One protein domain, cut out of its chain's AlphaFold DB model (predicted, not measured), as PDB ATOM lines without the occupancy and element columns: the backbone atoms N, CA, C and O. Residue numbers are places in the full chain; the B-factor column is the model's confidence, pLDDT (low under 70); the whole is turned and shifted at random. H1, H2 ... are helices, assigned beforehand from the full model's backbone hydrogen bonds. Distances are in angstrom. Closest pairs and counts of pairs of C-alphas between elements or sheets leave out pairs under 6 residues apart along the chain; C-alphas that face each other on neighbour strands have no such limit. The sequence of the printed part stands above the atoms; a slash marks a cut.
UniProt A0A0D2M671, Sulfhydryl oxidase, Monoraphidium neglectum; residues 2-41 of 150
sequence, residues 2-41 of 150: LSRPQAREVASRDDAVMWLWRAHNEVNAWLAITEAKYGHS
ATOM      1  N   LEU A   2     -40.034 -15.490   4.315       58.47
ATOM      2  CA  LEU A   2     -39.295 -14.360   3.816       58.47
ATOM      3  C   LEU A   2     -39.766 -13.226   4.688       58.47
ATOM      4  O   LEU A   2     -40.929 -12.805   4.657       58.47
ATOM      5  N   SER A   3     -38.883 -12.835   5.585       58.59
ATOM      6  CA  SER A   3     -39.190 -11.862   6.601       58.59
ATOM      7  C   SER A   3     -39.596 -10.579   5.875       58.59
ATOM      8  O   SER A   3     -38.977 -10.215   4.878       58.59
ATOM      9  N   ARG A   4     -40.587  -9.846   6.399       57.72
ATOM     10  CA  ARG A   4     -40.919  -8.469   5.967       57.72
ATOM     11  C   ARG A   4     -39.695  -7.591   5.600       57.72
ATOM     12  O   ARG A   4     -39.847  -6.785   4.686       57.72
ATOM     13  N   PRO A   5     -38.512  -7.726   6.243       62.06
ATOM     14  CA  PRO A   5     -37.253  -7.136   5.777       62.06
ATOM     15  C   PRO A   5     -36.946  -7.298   4.280       62.06
ATOM     16  O   PRO A   5     -36.681  -6.308   3.613       62.06
ATOM     17  N   GLN A   6     -37.077  -8.501   3.723       68.38
ATOM     18  CA  GLN A   6     -36.634  -8.815   2.359       68.38
ATOM     19  C   GLN A   6     -37.499  -8.134   1.291       68.38
ATOM     20  O   GLN A   6     -37.024  -7.820   0.207       68.38
ATOM     21  N   ALA A   7     -38.767  -7.847   1.604       75.25
ATOM     22  CA  ALA A   7     -39.638  -7.076   0.717       75.25
ATOM     23  C   ALA A   7     -39.211  -5.600   0.609       75.25
ATOM     24  O   ALA A   7     -39.496  -4.952  -0.393       75.25
ATOM     25  N   ARG A   8     -38.536  -5.053   1.633       78.56
ATOM     26  CA  ARG A   8     -38.056  -3.659   1.650       78.56
ATOM     27  C   ARG A   8     -36.759  -3.463   0.865       78.56
ATOM     28  O   ARG A   8     -36.414  -2.328   0.566       78.56
ATOM     29  N   GLU A   9     -36.065  -4.548   0.547       83.00
ATOM     30  CA  GLU A   9     -34.795  -4.555  -0.190       83.00
ATOM     31  C   GLU A   9     -34.997  -4.682  -1.711       83.00
ATOM     32  O   GLU A   9     -34.040  -4.630  -2.477       83.00
ATOM     33  N   VAL A  10     -36.244  -4.831  -2.169       89.88
ATOM     34  CA  VAL A  10     -36.589  -4.926  -3.591       89.88
ATOM     35  C   VAL A  10     -36.324  -3.586  -4.286       89.88
ATOM     36  O   VAL A  10     -37.062  -2.623  -4.080       89.88
ATOM     37  N   ALA A  11     -35.289  -3.534  -5.130       92.12
ATOM     38  CA  ALA A  11     -34.834  -2.305  -5.790       92.12
ATOM     39  C   ALA A  11     -35.136  -2.251  -7.300       92.12
ATOM     40  O   ALA A  11     -35.137  -1.172  -7.893       92.12
ATOM     41  N   SER A  12     -35.416  -3.390  -7.938       92.56
ATOM     42  CA  SER A  12     -35.697  -3.483  -9.374       92.56
ATOM     43  C   SER A  12     -36.871  -4.417  -9.692       92.56
ATOM     44  O   SER A  12     -37.332  -5.187  -8.848       92.56
ATOM     45  N   ARG A  13     -37.365  -4.377 -10.941       90.94
ATOM     46  CA  ARG A  13     -38.407  -5.311 -11.424       90.94
ATOM     47  C   ARG A  13     -37.971  -6.765 -11.290       90.94
ATOM     48  O   ARG A  13     -38.758  -7.627 -10.920       90.94
ATOM     49  N   ASP A  14     -36.709  -7.005 -11.583       90.62
ATOM     50  CA  ASP A  14     -36.073  -8.303 -11.480       90.62
ATOM     51  C   ASP A  14     -36.011  -8.802 -10.038       90.62
ATOM     52  O   ASP A  14     -36.351  -9.954  -9.763       90.62
ATOM     53  N   ASP A  15     -35.650  -7.918  -9.106       91.38
ATOM     54  CA  ASP A  15     -35.652  -8.242  -7.680       91.38
ATOM     55  C   ASP A  15     -37.070  -8.533  -7.192       91.38
ATOM     56  O   ASP A  15     -37.262  -9.449  -6.396       91.38
ATOM     57  N   ALA A  16     -38.075  -7.818  -7.711       92.50
ATOM     58  CA  ALA A  16     -39.476  -8.055  -7.379       92.50
ATOM     59  C   ALA A  16     -39.947  -9.436  -7.859       92.50
ATOM     60  O   ALA A  16     -40.596 -10.162  -7.104       92.50
ATOM     61  N   VAL A  17     -39.581  -9.827  -9.087       93.88
ATOM     62  CA  VAL A  17     -39.869 -11.159  -9.641       93.88
ATOM     63  C   VAL A  17     -39.222 -12.247  -8.784       93.88
ATOM     64  O   VAL A  17     -39.894 -13.200  -8.385       93.88
ATOM     65  N   MET A  18     -37.942 -12.093  -8.441       93.75
ATOM     66  CA  MET A  18     -37.218 -13.082  -7.639       93.75
ATOM     67  C   MET A  18     -37.696 -13.131  -6.184       93.75
ATOM     68  O   MET A  18     -37.780 -14.210  -5.598       93.75
ATOM     69  N   TRP A  19     -38.042 -11.988  -5.587       93.56
ATOM     70  CA  TRP A  19     -38.655 -11.927  -4.260       93.56
ATOM     71  C   TRP A  19     -39.989 -12.674  -4.238       93.56
ATOM     72  O   TRP A  19     -40.190 -13.537  -3.382       93.56
ATOM     73  N   LEU A  20     -40.867 -12.405  -5.207       94.69
ATOM     74  CA  LEU A  20     -42.174 -13.054  -5.284       94.69
ATOM     75  C   LEU A  20     -42.033 -14.564  -5.483       94.69
ATOM     76  O   LEU A  20     -42.706 -15.336  -4.805       94.69
ATOM     77  N   TRP A  21     -41.138 -14.989  -6.376       95.75
ATOM     78  CA  TRP A  21     -40.864 -16.404  -6.611       95.75
ATOM     79  C   TRP A  21     -40.380 -17.123  -5.343       95.75
ATOM     80  O   TRP A  21     -40.883 -18.204  -5.022       95.75
ATOM     81  N   ARG A  22     -39.458 -16.520  -4.580       93.69
ATOM     82  CA  ARG A  22     -39.004 -17.072  -3.294       93.69
ATOM     83  C   ARG A  22     -40.147 -17.129  -2.278       93.69
ATOM     84  O   ARG A  22     -40.353 -18.174  -1.664       93.69
ATOM     85  N   ALA A  23     -40.933 -16.056  -2.152       93.12
ATOM     86  CA  ALA A  23     -42.049 -15.976  -1.206       93.12
ATOM     87  C   ALA A  23     -43.082 -17.068  -1.491       93.12
ATOM     88  O   ALA A  23     -43.538 -17.778  -0.596       93.12
ATOM     89  N   HIS A  24     -43.413 -17.234  -2.770       94.62
ATOM     90  CA  HIS A  24     -44.343 -18.246  -3.234       94.62
ATOM     91  C   HIS A  24     -43.829 -19.661  -2.935       94.62
ATOM     92  O   HIS A  24     -44.588 -20.512  -2.479       94.62
ATOM     93  N   ASN A  25     -42.533 -19.915  -3.130       94.50
ATOM     94  CA  ASN A  25     -41.945 -21.221  -2.842       94.50
ATOM     95  C   ASN A  25     -41.927 -21.574  -1.358       94.50
ATOM     96  O   ASN A  25     -42.102 -22.740  -1.006       94.50
ATOM     97  N   GLU A  26     -41.775 -20.604  -0.470       91.50
ATOM     98  CA  GLU A  26     -41.918 -20.876   0.955       91.50
ATOM     99  C   GLU A  26     -43.351 -21.220   1.351       91.50
ATOM    100  O   GLU A  26     -43.564 -22.146   2.135       91.50
ATOM    101  N   VAL A  27     -44.335 -20.503   0.799       92.69
ATOM    102  CA  VAL A  27     -45.750 -20.835   1.001       92.69
ATOM    103  C   VAL A  27     -46.025 -22.241   0.471       92.69
ATOM    104  O   VAL A  27     -46.651 -23.030   1.172       92.69
ATOM    105  N   ASN A  28     -45.489 -22.601  -0.700       94.12
ATOM    106  CA  ASN A  28     -45.613 -23.954  -1.238       94.12
ATOM    107  C   ASN A  28     -44.979 -25.007  -0.325       94.12
ATOM    108  O   ASN A  28     -45.576 -26.060  -0.127       94.12
ATOM    109  N   ALA A  29     -43.805 -24.739   0.258       91.88
ATOM    110  CA  ALA A  29     -43.175 -25.655   1.210       91.88
ATOM    111  C   ALA A  29     -44.049 -25.861   2.455       91.88
ATOM    112  O   ALA A  29     -44.283 -26.993   2.879       91.88
ATOM    113  N   TRP A  30     -44.557 -24.770   3.029       92.19
ATOM    114  CA  TRP A  30     -45.394 -24.829   4.222       92.19
ATOM    115  C   TRP A  30     -46.737 -25.520   3.959       92.19
ATOM    116  O   TRP A  30     -47.160 -26.366   4.752       92.19
ATOM    117  N   LEU A  31     -47.391 -25.205   2.839       92.12
ATOM    118  CA  LEU A  31     -48.643 -25.844   2.448       92.12
ATOM    119  C   LEU A  31     -48.445 -27.328   2.155       92.12
ATOM    120  O   LEU A  31     -49.244 -28.120   2.631       92.12
ATOM    121  N   ALA A  32     -47.364 -27.724   1.476       91.50
ATOM    122  CA  ALA A  32     -47.069 -29.136   1.233       91.50
ATOM    123  C   ALA A  32     -46.971 -29.934   2.545       91.50
ATOM    124  O   ALA A  32     -47.549 -31.011   2.665       91.50
ATOM    125  N   ILE A  33     -46.290 -29.385   3.558       90.94
ATOM    126  CA  ILE A  33     -46.197 -30.002   4.890       90.94
ATOM    127  C   ILE A  33     -47.569 -30.042   5.571       90.94
ATOM    128  O   ILE A  33     -47.941 -31.053   6.162       90.94
ATOM    129  N   THR A  34     -48.317 -28.941   5.510       90.31
ATOM    130  CA  THR A  34     -49.616 -28.807   6.180       90.31
ATOM    131  C   THR A  34     -50.645 -29.763   5.579       90.31
ATOM    132  O   THR A  34     -51.280 -30.510   6.319       90.31
ATOM    133  N   GLU A  35     -50.752 -29.807   4.252       90.56
ATOM    134  CA  GLU A  35     -51.632 -30.720   3.518       90.56
ATOM    135  C   GLU A  35     -51.214 -32.187   3.716       90.56
ATOM    136  O   GLU A  35     -52.066 -33.060   3.847       90.56
ATOM    137  N   ALA A  36     -49.917 -32.492   3.819       88.38
ATOM    138  CA  ALA A  36     -49.473 -33.850   4.138       88.38
ATOM    139  C   ALA A  36     -49.805 -34.255   5.587       88.38
ATOM    140  O   ALA A  36     -50.171 -35.400   5.847       88.38
ATOM    141  N   LYS A  37     -49.672 -33.327   6.543       89.56
ATOM    142  CA  LYS A  37     -49.860 -33.601   7.976       89.56
ATOM    143  C   LYS A  37     -51.328 -33.710   8.376       89.56
ATOM    144  O   LYS A  37     -51.667 -34.552   9.202       89.56
ATOM    145  N   TYR A  38     -52.174 -32.836   7.846       87.00
ATOM    146  CA  TYR A  38     -53.579 -32.724   8.246       87.00
ATOM    147  C   TYR A  38     -54.547 -33.305   7.202       87.00
ATOM    148  O   TYR A  38     -55.758 -33.258   7.406       87.00
ATOM    149  N   GLY A  39     -54.017 -33.882   6.118       75.44
ATOM    150  CA  GLY A  39     -54.771 -34.178   4.902       75.44
ATOM    151  C   GLY A  39     -54.909 -32.926   4.035       75.44
ATOM    152  O   GLY A  39     -54.712 -31.807   4.520       75.44
ATOM    153  N   HIS A  40     -55.229 -33.104   2.747       68.12
ATOM    154  CA  HIS A  40     -55.567 -31.971   1.886       68.12
ATOM    155  C   HIS A  40     -56.584 -31.109   2.631       68.12
ATOM    156  O   HIS A  40     -57.598 -31.633   3.108       68.12
ATOM    157  N   SER A  41     -56.300 -29.811   2.792       63.72
ATOM    158  CA  SER A  41     -57.323 -28.922   3.328       63.72
ATOM    159  C   SER A  41     -58.567 -29.105   2.461       63.72
ATOM    160  O   SER A  41     -58.466 -29.382   1.265       63.72
TER     161      SER A  41
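What this domain is: This is residues 2 to 41 of the 150 residues of the protein "Sulfhydryl oxidase" of Monoraphidium neglectum (UniProt A0A0D2M671). One long helix, H2, makes the length of the domain, and the short helix H1 folds back beside the part of H2 near Trp 19, forming a lopsided hook. Residues 33 to 39, of which 33 to 38 belong to H2, stick out. The printed part has 40 residues, with two named helices, H1 then H2, and no named strand; the class is all helix. It is only just loose, close to extended, with a radius of gyration of the C-alphas of 13.1 A, and it spans 39 by 17 by 11 A, a rod.

Where its parts are: H2, residues 13 to 38, runs 37.0 A from C-alpha 13 at (-38.407, -5.311, -11.424) to C-alpha 38 at (-53.579, -32.724, 8.246). H1, residues 4 to 8, measures 7.1 A and begins with C-alpha 4 at (-40.919, -8.469, 5.967).

How they stand to each other: H1 and H2 are close but not clearly touching; their closest C-alphas, those of Ala 7 and Trp 19, are 7.0 A apart. In H2 every O i to N i+4 pair is within hydrogen-bond range; in H1 0 of 1 is, but 2 of 2 O i to N i+3 pairs are.

The domain as a whole: The two C-alphas farthest apart, those of Ala 11 and Gly 39, are 39.1 A apart. The printed part has no cut, and the link from H1 to H2 is tight, with 4 residues. The mean pLDDT of the printed part is 85.5; residues 2 to 6 and 40 to 41 are under 70.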